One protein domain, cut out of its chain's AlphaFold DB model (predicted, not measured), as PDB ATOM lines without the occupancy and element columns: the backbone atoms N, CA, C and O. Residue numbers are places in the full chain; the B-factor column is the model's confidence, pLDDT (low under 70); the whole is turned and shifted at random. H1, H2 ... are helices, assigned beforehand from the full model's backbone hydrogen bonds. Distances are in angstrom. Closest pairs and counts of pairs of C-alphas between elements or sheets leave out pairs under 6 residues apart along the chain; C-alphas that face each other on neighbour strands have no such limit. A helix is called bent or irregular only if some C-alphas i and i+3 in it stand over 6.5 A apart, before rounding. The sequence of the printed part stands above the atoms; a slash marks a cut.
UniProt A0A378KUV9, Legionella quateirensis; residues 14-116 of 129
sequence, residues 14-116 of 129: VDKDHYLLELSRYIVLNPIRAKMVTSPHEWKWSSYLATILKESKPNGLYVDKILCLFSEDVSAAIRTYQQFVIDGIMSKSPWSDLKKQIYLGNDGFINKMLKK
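AT A GLANCE: This is residues 14 to 116 of the 129 residues of a protein of Legionella quateirensis (UniProt A0A378KUV9). The two longest helices, H1 and H4, meet at a steep tilt, short H3 packs on H4 and H2, and beyond H5 helix H6 lies off at one end, touching no helix. The 103 printed residues include six named helices, H1 to H6 in order, and no named strand: all helix, with under half in named elements. It is only just compact, close to loose, radius of gyration of the C-alphas 14.9 A, spans 43 by 33 by 24 A.

HOW THE PARTS SIT: H1, residues 20 to 33, touches H4, residues 74 to 87, with residues 25 to 29 alone, at a steep tilt of 56 degrees; their closest C-alphas, Arg 25 and Val 85, are 5.5 A apart. H4 touches H3, residues 63 to 67; their closest C-alphas, Leu 67 and Ala 77, are 5.3 A apart. H3 touches H2, residues 48 to 52; their closest C-alphas, Val 63 and Thr 51, are 5.3 A apart. H5, residues 94 to 97, only just touches H1, with 3 pairs of C-alphas within 8 A, the closest Pro 94 and Leu 23. H6, residues 107 to 114, is apart from H1. Every O i to N i+4 pair is within hydrogen-bond range in H2, H3, H4 and H6, and 8 of 10 in H1; H5 is too short for one.

IN THESE COORDINATES: H1 begins at C-alpha 20 (0.478, 37.683, 24.096), is 18.8 A long and is irregular: C-alphas 28 and 31 are 7.3 A apart. H4 is 19.7 A long. H6 ends at C-alpha 114 (1.732, 52.360, 36.571).

THE WHOLE: The printed part has no cut. The H1 to H2 link, 14 residues, is long. Residues 54 to 56 have pLDDT under 70.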
ATOM      1  N   VAL A  14       1.894  41.314  30.927       89.31
ATOM      2  CA  VAL A  14       1.856  41.229  29.469       89.31
ATOM      3  C   VAL A  14       0.595  41.909  28.967       89.31
ATOM      4  O   VAL A  14      -0.512  41.604  29.417       89.31
ATOM      5  N   ASP A  15       0.769  42.824  28.025       89.44
ATOM      6  CA  ASP A  15      -0.318  43.393  27.246       89.44
ATOM      7  C   ASP A  15      -0.898  42.306  26.333       89.44
ATOM      8  O   ASP A  15      -0.225  41.792  25.432       89.44
ATOM      9  N   LYS A  16      -2.155  41.942  26.597       83.44
ATOM     10  CA  LYS A  16      -2.848  40.865  25.892       83.44
ATOM     11  C   LYS A  16      -2.947  41.137  24.391       83.44
ATOM     12  O   LYS A  16      -2.853  40.193  23.610       83.44
ATOM     13  N   ASP A  17      -3.114  42.397  24.009       78.12
ATOM     14  CA  ASP A  17      -3.437  42.765  22.632       78.12
ATOM     15  C   ASP A  17      -2.176  42.847  21.762       78.12
ATOM     16  O   ASP A  17      -2.228  42.574  20.568       78.12
ATOM     17  N   HIS A  18      -1.027  43.168  22.367       76.44
ATOM     18  CA  HIS A  18       0.214  43.430  21.632       76.44
ATOM     19  C   HIS A  18       1.284  42.346  21.814       76.44
ATOM     20  O   HIS A  18       2.043  42.085  20.887       76.44
ATOM     21  N   TYR A  19       1.370  41.711  22.989       87.88
ATOM     22  CA  TYR A  19       2.521  40.864  23.342       87.88
ATOM     23  C   TYR A  19       2.167  39.413  23.668       87.88
ATOM     24  O   TYR A  19       3.069  38.582  23.772       87.88
ATOM     25  N   LEU A  20       0.882  39.063  23.799       89.94
ATOM     26  CA  LEU A  20       0.478  37.683  24.096       89.94
ATOM     27  C   LEU A  20       0.965  36.691  23.032       89.94
ATOM     28  O   LEU A  20       1.528  35.651  23.377       89.94
ATOM     29  N   LEU A  21       0.749  36.999  21.750       91.56
ATOM     30  CA  LEU A  21       1.151  36.122  20.648       91.56
ATOM     31  C   LEU A  21       2.672  35.988  20.574       91.56
ATOM     32  O   LEU A  21       3.186  34.877  20.459       91.56
ATOM     33  N   GLU A  22       3.390  37.100  20.719       91.88
ATOM     34  CA  GLU A  22       4.854  37.120  20.727       91.88
ATOM     35  C   GLU A  22       5.439  36.282  21.865       91.88
ATOM     36  O   GLU A  22       6.349  35.475  21.652       91.88
ATOM     37  N   LEU A  23       4.875  36.395  23.069       92.25
ATOM     38  CA  LEU A  23       5.313  35.599  24.207       92.25
ATOM     39  C   LEU A  23       4.957  34.113  24.047       92.25
ATOM     40  O   LEU A  23       5.779  33.249  24.357       92.25
ATOM     41  N   SER A  24       3.767  33.806  23.526       92.75
ATOM     42  CA  SER A  24       3.349  32.433  23.213       92.75
ATOM     43  C   SER A  24       4.317  31.772  22.226       92.75
ATOM     44  O   SER A  24       4.824  30.673  22.471       92.75
ATOM     45  N   ARG A  25       4.665  32.488  21.151       94.88
ATOM     46  CA  ARG A  25       5.668  32.062  20.170       94.88
ATOM     47  C   ARG A  25       7.044  31.876  20.793       94.88
ATOM     48  O   ARG A  25       7.700  30.874  20.522       94.88
ATOM     49  N   TYR A  26       7.476  32.801  21.645       94.88
ATOM     50  CA  TYR A  26       8.749  32.684  22.351       94.88
ATOM     51  C   TYR A  26       8.839  31.384  23.163       94.88
ATOM     52  O   TYR A  26       9.834  30.674  23.039       94.88
ATOM     53  N   ILE A  27       7.794  31.030  23.921       94.94
ATOM     54  CA  ILE A  27       7.761  29.791  24.718       94.94
ATOM     55  C   ILE A  27       7.942  28.558  23.828       94.94
ATOM     56  O   ILE A  27       8.762  27.696  24.140       94.94
ATOM     57  N   VAL A  28       7.217  28.493  22.707       96.75
ATOM     58  CA  VAL A  28       7.309  27.376  21.750       96.75
ATOM     59  C   VAL A  28       8.702  27.272  21.124       96.75
ATOM     60  O   VAL A  28       9.199  26.169  20.908       96.75
ATOM     61  N   LEU A  29       9.354  28.405  20.859       97.38
ATOM     62  CA  LEU A  29      10.663  28.451  20.204       97.38
ATOM     63  C   LEU A  29      11.853  28.357  21.169       97.38
ATOM     64  O   LEU A  29      12.987  28.212  20.712       97.38
ATOM     65  N   ASN A  30      11.638  28.415  22.485       96.88
ATOM     66  CA  ASN A  30      12.715  28.334  23.477       96.88
ATOM     67  C   ASN A  30      13.644  27.122  23.309       96.88
ATOM     68  O   ASN A  30      14.858  27.325  23.349       96.88
ATOM     69  N   PRO A  31      13.142  25.899  23.063       97.38
ATOM     70  CA  PRO A  31      13.990  24.732  22.817       97.38
ATOM     71  C   PRO A  31      14.923  24.901  21.609       97.38
ATOM     72  O   PRO A  31      16.076  24.476  21.653       97.38
ATOM     73  N   ILE A  32      14.460  25.577  20.553       96.81
ATOM     74  CA  ILE A  32      15.274  25.881  19.367       96.81
ATOM     75  C   ILE A  32      16.326  26.938  19.705       96.81
ATOM     76  O   ILE A  32      17.500  26.780  19.381       96.81
ATOM     77  N   ARG A  33      15.939  27.999  20.426       95.00
ATOM     78  CA  ARG A  33      16.870  29.050  20.879       95.00
ATOM     79  C   ARG A  33      17.958  28.508  21.802       95.00
ATOM     80  O   ARG A  33      19.101  28.951  21.727       95.00
ATOM     81  N   ALA A  34      17.606  27.530  22.630       95.50
ATOM     82  CA  ALA A  34      18.524  26.791  23.485       95.50
ATOM     83  C   ALA A  34      19.339  25.724  22.726       95.50
ATOM     84  O   ALA A  34      20.142  25.033  23.348       95.50
ATOM     85  N   LYS A  35      19.161  25.596  21.401       96.56
ATOM     86  CA  LYS A  35      19.838  24.626  20.524       96.56
ATOM     87  C   LYS A  35      19.607  23.163  20.925       96.56
ATOM     88  O   LYS A  35      20.462  22.314  20.691       96.56
ATOM     89  N   MET A  36      18.461  22.870  21.534       97.62
ATOM     90  CA  MET A  36      18.087  21.514  21.954       97.62
ATOM     91  C   MET A  36      17.417  20.727  20.823       97.62
ATOM     92  O   MET A  36      17.524  19.507  20.779       97.62
ATOM     93  N   VAL A  37      16.720  21.427  19.927       97.69
ATOM     94  CA  VAL A  37      16.023  20.878  18.754       97.69
ATOM     95  C   VAL A  37      16.113  21.866  17.589       97.69
ATOM     96  O   VAL A  37      16.449  23.036  17.791       97.69
ATOM     97  N   THR A  38      15.791  21.422  16.376       96.38
ATOM     98  CA  THR A  38      15.815  22.259  15.160       96.38
ATOM     99  C   THR A  38      14.421  22.680  14.702       96.38
ATOM    100  O   THR A  38      14.271  23.691  14.019       96.38
ATOM    101  N   SER A  39      13.392  21.945  15.122       95.81
ATOM    102  CA  SER A  39      11.990  22.194  14.804       95.81
ATOM    103  C   SER A  39      11.135  22.159  16.073       95.81
ATOM    104  O   SER A  39      11.361  21.321  16.949       95.81
ATOM    105  N   PRO A  40      10.096  23.010  16.184       95.50
ATOM    106  CA  PRO A  40       9.219  23.002  17.354       95.50
ATOM    107  C   PRO A  40       8.430  21.685  17.483       95.50
ATOM    108  O   PRO A  40       7.991  21.336  18.576       95.50
ATOM    109  N   HIS A  41       8.296  20.915  16.396       94.94
ATOM    110  CA  HIS A  41       7.640  19.602  16.396       94.94
ATOM    111  C   HIS A  41       8.434  18.528  17.155       94.94
ATOM    112  O   HIS A  41       7.854  17.554  17.627       94.94
ATOM    113  N   GLU A  42       9.753  18.694  17.287       96.31
ATOM    114  CA  GLU A  42      10.628  17.736  17.975       96.31
ATOM    115  C   GLU A  42      10.514  17.853  19.506       96.31
ATOM    116  O   GLU A  42      10.866  16.928  20.240       96.31
ATOM    117  N   TRP A  43       9.986  18.977  20.009       96.00
ATOM    118  CA  TRP A  43       9.882  19.256  21.438       96.00
ATOM    119  C   TRP A  43       8.512  18.882  22.017       96.00
ATOM    120  O   TRP A  43       7.585  19.696  22.105       96.00
ATOM    121  N   LYS A  44       8.404  17.634  22.489       92.31
ATOM    122  CA  LYS A  44       7.167  17.069  23.063       92.31
ATOM    123  C   LYS A  44       6.727  17.726  24.376       92.31
ATOM    124  O   LYS A  44       5.565  17.620  24.748       92.31
ATOM    125  N   TRP A  45       7.627  18.422  25.073       93.00
ATOM    126  CA  TRP A  45       7.346  19.093  26.350       93.00
ATOM    127  C   TRP A  45       6.864  20.538  26.152       93.00
ATOM    128  O   TRP A  45       7.314  21.462  26.830       93.00
ATOM    129  N   SER A  46       5.972  20.747  25.185       92.50
ATOM    130  CA  SER A  46       5.260  22.007  24.969       92.50
ATOM    131  C   SER A  46       3.821  21.732  24.542       92.50
ATOM    132  O   SER A  46       3.488  20.633  24.103       92.50
ATOM    133  N   SER A  47       2.965  22.750  24.610       92.88
ATOM    134  CA  SER A  47       1.606  22.665  24.073       92.88
ATOM    135  C   SER A  47       1.546  22.754  22.544       92.88
ATOM    136  O   SER A  47       0.460  22.628  21.997       92.88
ATOM    137  N   TYR A  48       2.668  22.971  21.842       95.12
ATOM    138  CA  TYR A  48       2.674  23.230  20.398       95.12
ATOM    139  C   TYR A  48       2.004  22.110  19.593       95.12
ATOM    140  O   TYR A  48       1.115  22.387  18.791       95.12
ATOM    141  N   LEU A  49       2.356  20.848  19.867       93.19
ATOM    142  CA  LEU A  49       1.743  19.694  19.199       93.19
ATOM    143  C   LEU A  49       0.240  19.594  19.492       93.19
ATOM    144  O   LEU A  49      -0.544  19.401  18.567       93.19
ATOM    145  N   ALA A  50      -0.173  19.809  20.745       92.31
ATOM    146  CA  ALA A  50      -1.589  19.833  21.116       92.31
ATOM    147  C   ALA A  50      -2.356  20.980  20.430       92.31
ATOM    148  O   ALA A  50      -3.541  20.841  20.135       92.31
ATOM    149  N   THR A  51      -1.691  22.106  20.142       93.38
ATOM    150  CA  THR A  51      -2.288  23.236  19.417       93.38
ATOM    151  C   THR A  51      -2.497  22.928  17.933       93.38
ATOM    152  O   THR A  51      -3.529  23.310  17.387       93.38
ATOM    153  N   ILE A  52      -1.553  22.250  17.267       93.38
ATOM    154  CA  ILE A  52      -1.589  22.073  15.799       93.38
ATOM    155  C   ILE A  52      -2.209  20.749  15.341       93.38
ATOM    156  O   ILE A  52      -2.771  20.694  14.251       93.38
ATOM    157  N   LEU A  53      -2.114  19.681  16.141       86.00
ATOM    158  CA  LEU A  53      -2.583  18.349  15.743       86.00
ATOM    159  C   LEU A  53      -4.069  18.133  16.041       86.00
ATOM    160  O   LEU A  53      -4.638  17.156  15.576       86.00
ATOM    161  N   LYS A  54      -4.712  19.027  16.808       67.94
ATOM    162  CA  LYS A  54      -6.098  18.879  17.306       67.94
ATOM    163  C   LYS A  54      -6.363  17.588  18.103       67.94
ATOM    164  O   LYS A  54      -7.513  17.303  18.427       67.94
ATOM    165  N   GLU A  55      -5.334  16.824  18.450       65.00
ATOM    166  CA  GLU A  55      -5.459  15.550  19.154       65.00
ATOM    167  C   GLU A  55      -5.119  15.701  20.640       65.00
ATOM    168  O   GLU A  55      -4.193  16.422  21.008       65.00
ATOM    169  N   SER A  56      -5.890  15.008  21.488       66.44
ATOM    170  CA  SER A  56      -5.648  14.792  22.924       66.44
ATOM    171  C   SER A  56      -5.038  15.995  23.662       66.44
ATOM    172  O   SER A  56      -3.905  15.960  24.149       66.44
ATOM    173  N   LYS A  57      -5.801  17.092  23.760       76.06
ATOM    174  CA  LYS A  57      -5.441  18.189  24.666       76.06
ATOM    175  C   LYS A  57      -5.702  17.753  26.117       76.06
ATOM    176  O   LYS A  57      -6.806  17.293  26.410       76.06
ATOM    177  N   PRO A  58      -4.737  17.910  27.040       81.69
ATOM    178  CA  PRO A  58      -4.990  17.692  28.458       81.69
ATOM    179  C   PRO A  58      -6.125  18.589  28.968       81.69
ATOM    180  O   PRO A  58      -6.291  19.724  28.505       81.69
ATOM    181  N   ASN A  59      -6.875  18.111  29.961       85.19
ATOM    182  CA  ASN A  59      -7.859  18.942  30.653       85.19
ATOM    183  C   ASN A  59      -7.185  20.204  31.213       85.19
ATOM    184  O   ASN A  59      -6.125  20.131  31.831       85.19
ATOM    185  N   GLY A  60      -7.803  21.364  30.982       85.56
ATOM    186  CA  GLY A  60      -7.263  22.664  31.393       85.56
ATOM    187  C   GLY A  60      -6.318  23.329  30.384       85.56
ATOM    188  O   GLY A  60      -5.878  24.450  30.633       85.56
ATOM    189  N   LEU A  61      -6.032  22.706  29.232       88.81
ATOM    190  CA  LEU A  61      -5.301  23.360  28.143       88.81
ATOM    191  C   LEU A  61      -6.260  24.047  27.154       88.81
ATOM    192  O   LEU A  61      -7.014  23.400  26.425       88.81
ATOM    193  N   TYR A  62      -6.191  25.378  27.081       89.44
ATOM    194  CA  TYR A  62      -7.077  26.207  26.254       89.44
ATOM    195  C   TYR A  62      -6.446  26.596  24.904       89.44
ATOM    196  O   TYR A  62      -6.256  27.780  24.628       89.44
ATOM    197  N   VAL A  63      -6.138  25.614  24.047       90.75
ATOM    198  CA  VAL A  63      -5.565  25.877  22.704       90.75
ATOM    199  C   VAL A  63      -6.473  26.749  21.832       90.75
ATOM    200  O   VAL A  63      -5.991  27.616  21.107       90.75
ATOM    201  N   ASP A  64      -7.791  26.603  21.986       90.06
ATOM    202  CA  ASP A  64      -8.790  27.336  21.203       90.06
ATOM    203  C   ASP A  64      -8.680  28.852  21.430       90.06
ATOM    204  O   ASP A  64      -8.838  29.637  20.503       90.06
ATOM    205  N   LYS A  65      -8.315  29.285  22.647       90.19
ATOM    206  CA  LYS A  65      -8.138  30.712  22.963       90.19
ATOM    207  C   LYS A  65      -6.969  31.344  22.214       90.19
ATOM    208  O   LYS A  65      -7.024  32.541  21.958       90.19
ATOM    209  N   ILE A  66      -5.935  30.567  21.890       91.31
ATOM    210  CA  ILE A  66      -4.817  31.029  21.065       91.31
ATOM    211  C   ILE A  66      -5.210  30.990  19.590       91.31
ATOM    212  O   ILE A  66      -4.996  31.973  18.890       91.31
ATOM    213  N   LEU A  67      -5.824  29.898  19.125       93.62
ATOM    214  CA  LEU A  67      -6.214  29.745  17.720       93.62
ATOM    215  C   LEU A  67      -7.236  30.803  17.271       93.62
ATOM    216  O   LEU A  67      -7.081  31.360  16.186       93.62
ATOM    217  N   CYS A  68      -8.201  31.170  18.124       93.62
ATOM    218  CA  CYS A  68      -9.173  32.233  17.829       93.62
ATOM    219  C   CYS A  68      -8.540  33.618  17.601       93.62
ATOM    220  O   CYS A  68      -9.218  34.505  17.094       93.62
ATOM    221  N   LEU A  69      -7.270  33.833  17.968       92.25
ATOM    222  CA  LEU A  69      -6.558  35.081  17.668       92.25
ATOM    223  C   LEU A  69      -6.083  35.151  16.207       92.25
ATOM    224  O   LEU A  69      -5.701  36.225  15.754       92.25
ATOM    225  N   PHE A  70      -6.088  34.028  15.482       94.25
ATOM    226  CA  PHE A  70      -5.616  33.942  14.097       94.25
ATOM    227  C   PHE A  70      -6.755  33.838  13.083       94.25
ATOM    228  O   PHE A  70      -6.670  34.426  12.008       94.25
ATOM    229  N   SER A  71      -7.796  33.057  13.384       94.69
ATOM    230  CA  SER A  71      -8.973  32.909  12.522       94.69
ATOM    231  C   SER A  71     -10.136  32.266  13.284       94.69
ATOM    232  O   SER A  71      -9.923  31.539  14.254       94.69
ATOM    233  N   GLU A  72     -11.361  32.500  12.811       93.81
ATOM    234  CA  GLU A  72     -12.552  31.757  13.243       93.81
ATOM    235  C   GLU A  72     -12.599  30.345  12.635       93.81
ATOM    236  O   GLU A  72     -13.092  29.415  13.274       93.81
ATOM    237  N   ASP A  73     -12.037  30.151  11.433       95.75
ATOM    238  CA  ASP A  73     -11.874  28.816  10.855       95.75
ATOM    239  C   ASP A  73     -10.683  28.113  11.508       95.75
ATOM    240  O   ASP A  73      -9.532  28.522  11.357       95.75
ATOM    241  N   VAL A  74     -10.945  27.014  12.215       92.62
ATOM    242  CA  VAL A  74      -9.922  26.310  13.005       92.62
ATOM    243  C   VAL A  74      -8.765  25.819  12.130       92.62
ATOM    244  O   VAL A  74      -7.607  25.825  12.549       92.62
ATOM    245  N   SER A  75      -9.054  25.364  10.913       94.31
ATOM    246  CA  SER A  75      -8.023  24.838  10.015       94.31
ATOM    247  C   SER A  75      -7.126  25.954   9.472       94.31
ATOM    248  O   SER A  75      -5.907  25.781   9.416       94.31
ATOM    249  N   ALA A  76      -7.694  27.109   9.128       96.81
ATOM    250  CA  ALA A  76      -6.948  28.315   8.791       96.81
ATOM    251  C   ALA A  76      -6.155  28.836   9.993       96.81
ATOM    252  O   ALA A  76      -4.968  29.112   9.845       96.81
ATOM    253  N   ALA A  77      -6.760  28.883  11.182       96.31
ATOM    254  CA  ALA A  77      -6.102  29.320  12.409       96.31
ATOM    255  C   ALA A  77      -4.838  28.505  12.704       96.31
ATOM    256  O   ALA A  77      -3.801  29.084  13.015       96.31
ATOM    257  N   ILE A  78      -4.895  27.176  12.560       96.00
ATOM    258  CA  ILE A  78      -3.727  26.307  12.762       96.00
ATOM    259  C   ILE A  78      -2.634  26.597  11.740       96.00
ATOM    260  O   ILE A  78      -1.484  26.768  12.138       96.00
ATOM    261  N   ARG A  79      -2.976  26.704  10.449       96.94
ATOM    262  CA  ARG A  79      -1.985  27.017   9.405       96.94
ATOM    263  C   ARG A  79      -1.307  28.360   9.670       96.94
ATOM    264  O   ARG A  79      -0.082  28.444   9.636       96.94
ATOM    265  N   THR A  80      -2.088  29.389   9.991       97.25
ATOM    266  CA  THR A  80      -1.562  30.725  10.298       97.25
ATOM    267  C   THR A  80      -0.732  30.719  11.582       97.25
ATOM    268  O   THR A  80       0.327  31.334  11.618       97.25
ATOM    269  N   TYR A  81      -1.152  29.985  12.616       96.69
ATOM    270  CA  TYR A  81      -0.385  29.827  13.853       96.69
ATOM    271  C   TYR A  81       0.955  29.117  13.617       96.69
ATOM    272  O   TYR A  81       1.984  29.576  14.112       96.69
ATOM    273  N   GLN A  82       0.966  28.028  12.840       97.00
ATOM    274  CA  GLN A  82       2.196  27.327  12.460       97.00
ATOM    275  C   GLN A  82       3.155  28.267  11.730       97.00
ATOM    276  O   GLN A  82       4.325  28.350  12.104       97.00
ATOM    277  N   GLN A  83       2.649  29.015  10.743       96.88
ATOM    278  CA  GLN A  83       3.454  29.988  10.010       96.88
ATOM    279  C   GLN A  83       4.004  31.071  10.943       96.88
ATOM    280  O   GLN A  83       5.208  31.300  10.973       96.88
ATOM    281  N   PHE A  84       3.153  31.652  11.790       96.56
ATOM    282  CA  PHE A  84       3.545  32.661  12.772       96.56
ATOM    283  C   PHE A  84       4.669  32.179  13.703       96.56
ATOM    284  O   PHE A  84       5.589  32.946  14.008       96.56
ATOM    285  N   VAL A  85       4.614  30.918  14.153       96.81
ATOM    286  CA  VAL A  85       5.669  30.300  14.969       96.81
ATOM    287  C   VAL A  85       6.961  30.145  14.167       96.81
ATOM    288  O   VAL A  85       8.017  30.536  14.663       96.81
ATOM    289  N   ILE A  86       6.891  29.619  12.942       95.75
ATOM    290  CA  ILE A  86       8.061  29.417  12.070       95.75
ATOM    291  C   ILE A  86       8.747  30.753  11.755       95.75
ATOM    292  O   ILE A  86       9.966  30.863  11.905       95.75
ATOM    293  N   ASP A  87       7.974  31.791  11.436       95.50
ATOM    294  CA  ASP A  87       8.479  33.146  11.172       95.50
ATOM    295  C   ASP A  87       9.246  33.723  12.373       95.50
ATOM    296  O   ASP A  87      10.106  34.591  12.228       95.50
ATOM    297  N   GLY A  88       8.971  33.222  13.581       94.56
ATOM    298  CA  GLY A  88       9.636  33.645  14.807       94.56
ATOM    299  C   GLY A  88      11.013  33.040  15.056       94.56
ATOM    300  O   GLY A  88      11.692  33.507  15.976       94.56
ATOM    301  N   ILE A  89      11.445  32.018  14.308       93.88
ATOM    302  CA  ILE A  89      12.695  31.280  14.592       93.88
ATOM    303  C   ILE A  89      13.890  32.241  14.667       93.88
ATOM    304  O   ILE A  89      14.662  32.205  15.630       93.88
ATOM    305  N   MET A  90      13.980  33.171  13.713       89.31
ATOM    306  CA  MET A  90      15.051  34.173  13.638       89.31
ATOM    307  C   MET A  90      14.714  35.494  14.343       89.31
ATOM    308  O   MET A  90      15.567  36.379  14.426       89.31
ATOM    309  N   SER A  91      13.502  35.638  14.883       88.69
ATOM    310  CA  SER A  91      13.108  36.834  15.627       88.69
ATOM    311  C   SER A  91      13.919  36.990  16.909       88.69
ATOM    312  O   SER A  91      14.381  36.013  17.510       88.69
ATOM    313  N   LYS A  92      14.058  38.240  17.354       88.69
ATOM    314  CA  LYS A  92      14.656  38.564  18.651       88.69
ATOM    315  C   LYS A  92      13.786  38.026  19.788       88.69
ATOM    316  O   LYS A  92      12.600  37.750  19.627       88.69
ATOM    317  N   SER A  93      14.404  37.852  20.950       88.00
ATOM    318  CA  SER A  93      13.676  37.470  22.154       88.00
ATOM    319  C   SER A  93      12.831  38.644  22.661       88.00
ATOM    320  O   SER A  93      13.372  39.743  22.742       88.00
ATOM    321  N   PRO A  94      11.574  38.426  23.102       87.50
ATOM    322  CA  PRO A  94      10.730  39.488  23.657       87.50
ATOM    323  C   PRO A  94      11.333  40.135  24.909       87.50
ATOM    324  O   PRO A  94      10.937  41.230  25.293       87.50
ATOM    325  N   TRP A  95      12.322  39.499  25.547       86.56
ATOM    326  CA  TRP A  95      13.055  40.092  26.664       86.56
ATOM    327  C   TRP A  95      13.795  41.381  26.287       86.56
ATOM    328  O   TRP A  95      14.060  42.178  27.184       86.56
ATOM    329  N   SER A  96      14.099  41.621  25.003       85.94
ATOM    330  CA  SER A  96      14.657  42.911  24.568       85.94
ATOM    331  C   SER A  96      13.682  44.072  24.744       85.94
ATOM    332  O   SER A  96      14.119  45.211  24.882       85.94
ATOM    333  N   ASP A  97      12.382  43.779  24.777       85.31
ATOM    334  CA  ASP A  97      11.315  44.781  24.791       85.31
ATOM    335  C   ASP A  97      10.745  44.974  26.208       85.31
ATOM    336  O   ASP A  97       9.770  45.700  26.415       85.31
ATOM    337  N   LEU A  98      11.364  44.330  27.205       86.06
ATOM    338  CA  LEU A  98      10.972  44.404  28.606       86.06
ATOM    339  C   LEU A  98      11.196  45.816  29.158       86.06
ATOM    340  O   LEU A  98      12.322  46.289  29.314       86.06
ATOM    341  N   LYS A  99      10.103  46.480  29.529       82.62
ATOM    342  CA  LYS A  99      10.104  47.831  30.092       82.62
ATOM    343  C   LYS A  99       9.922  47.784  31.604       82.62
ATOM    344  O   LYS A  99       9.120  47.017  32.135       82.62
ATOM    345  N   LYS A 100      10.688  48.622  32.314       80.19
ATOM    346  CA  LYS A 100      10.693  48.720  33.791       80.19
ATOM    347  C   LYS A 100      10.802  47.347  34.486       80.19
ATOM    348  O   LYS A 100      10.208  47.143  35.535       80.19
ATOM    349  N   GLN A 101      11.539  46.413  33.878       79.88
ATOM    350  CA  GLN A 101      11.831  45.057  34.373       79.88
ATOM    351  C   GLN A 101      10.639  44.094  34.515       79.88
ATOM    352  O   GLN A 101      10.869  42.902  34.704       79.88
ATOM    353  N   ILE A 102       9.390  44.555  34.389       86.38
ATOM    354  CA  ILE A 102       8.205  43.704  34.586       86.38
ATOM    355  C   ILE A 102       7.119  43.864  33.520       86.38
ATOM    356  O   ILE A 102       6.130  43.147  33.598       86.38
ATOM    357  N   TYR A 103       7.254  44.757  32.533       86.38
ATOM    358  CA  TYR A 103       6.206  44.983  31.529       86.38
ATOM    359  C   TYR A 103       6.637  44.594  30.119       86.38
ATOM    360  O   TYR A 103       7.662  45.066  29.630       86.38
ATOM    361  N   LEU A 104       5.790  43.826  29.438       87.31
ATOM    362  CA  LEU A 104       5.787  43.679  27.983       87.31
ATOM    363  C   LEU A 104       4.488  44.277  27.454       87.31
ATOM    364  O   LEU A 104       3.420  43.686  27.596       87.31
ATOM    365  N   GLY A 105       4.569  45.486  26.911       86.38
ATOM    366  CA  GLY A 105       3.398  46.252  26.507       86.38
ATOM    367  C   GLY A 105       3.764  47.550  25.809       86.38
ATOM    368  O   GLY A 105       4.902  48.027  25.887       86.38
ATOM    369  N   ASN A 106       2.788  48.135  25.119       87.38
ATOM    370  CA  ASN A 106       2.954  49.475  24.570       87.38
ATOM    371  C   ASN A 106       2.967  50.535  25.696       87.38
ATOM    372  O   ASN A 106       2.653  50.253  26.858       87.38
ATOM    373  N   ASP A 107       3.333  51.775  25.366       86.88
ATOM    374  CA  ASP A 107       3.456  52.835  26.377       86.88
ATOM    375  C   ASP A 107       2.110  53.187  27.031       86.88
ATOM    376  O   ASP A 107       2.061  53.506  28.219       86.88
ATOM    377  N   GLY A 108       0.999  53.063  26.297       88.19
ATOM    378  CA  GLY A 108      -0.349  53.277  26.828       88.19
ATOM    379  C   GLY A 108      -0.723  52.261  27.912       88.19
ATOM    380  O   GLY A 108      -1.198  52.644  28.987       88.19
ATOM    381  N   PHE A 109      -0.453  50.978  27.666       88.62
ATOM    382  CA  PHE A 109      -0.636  49.895  28.629       88.62
ATOM    383  C   PHE A 109       0.227  50.118  29.869       88.62
ATOM    384  O   PHE A 109      -0.278  50.052  30.991       88.62
ATOM    385  N   ILE A 110       1.504  50.449  29.682       87.06
ATOM    386  CA  ILE A 110       2.432  50.666  30.796       87.06
ATOM    387  C   ILE A 110       1.972  51.837  31.656       87.06
ATOM    388  O   ILE A 110       1.844  51.685  32.869       87.06
ATOM    389  N   ASN A 111       1.631  52.974  31.050       87.62
ATOM    390  CA  ASN A 111       1.123  54.135  31.780       87.62
ATOM    391  C   ASN A 111      -0.167  53.812  32.544       87.62
ATOM    392  O   ASN A 111      -0.345  54.250  33.682       87.62
ATOM    393  N   LYS A 112      -1.063  53.012  31.953       89.31
ATOM    394  CA  LYS A 112      -2.278  52.532  32.625       89.31
ATOM    395  C   LYS A 112      -1.952  51.639  33.823       89.31
ATOM    396  O   LYS A 112      -2.612  51.766  34.852       89.31
ATOM    397  N   MET A 113      -0.970  50.749  33.705       88.94
ATOM    398  CA  MET A 113      -0.586  49.848  34.793       88.94
ATOM    399  C   MET A 113       0.175  50.568  35.909       88.94
ATOM    400  O   MET A 113      -0.084  50.289  37.074       88.94
ATOM    401  N   LEU A 114       1.032  51.537  35.580       84.38
ATOM    402  CA  LEU A 114       1.732  52.360  36.571       84.38
ATOM    403  C   LEU A 114       0.757  53.154  37.450       84.38
ATOM    404  O   LEU A 114       0.960  53.244  38.653       84.38
ATOM    405  N   LYS A 115      -0.349  53.655  36.883       86.19
ATOM    406  CA  LYS A 115      -1.408  54.339  37.652       86.19
ATOM    407  C   LYS A 115      -2.141  53.434  38.651       86.19
ATOM    408  O   LYS A 115      -2.839  53.948  39.515       86.19
ATOM    409  N   LYS A 116      -2.042  52.109  38.503       84.75
ATOM    410  CA  LYS A 116      -2.662  51.132  39.412       84.75
ATOM    411  C   LYS A 116      -1.736  50.699  40.546       84.75
ATOM    412  O   LYS A 116      -2.188  49.984  41.433       84.75
TER     413      LYS A 116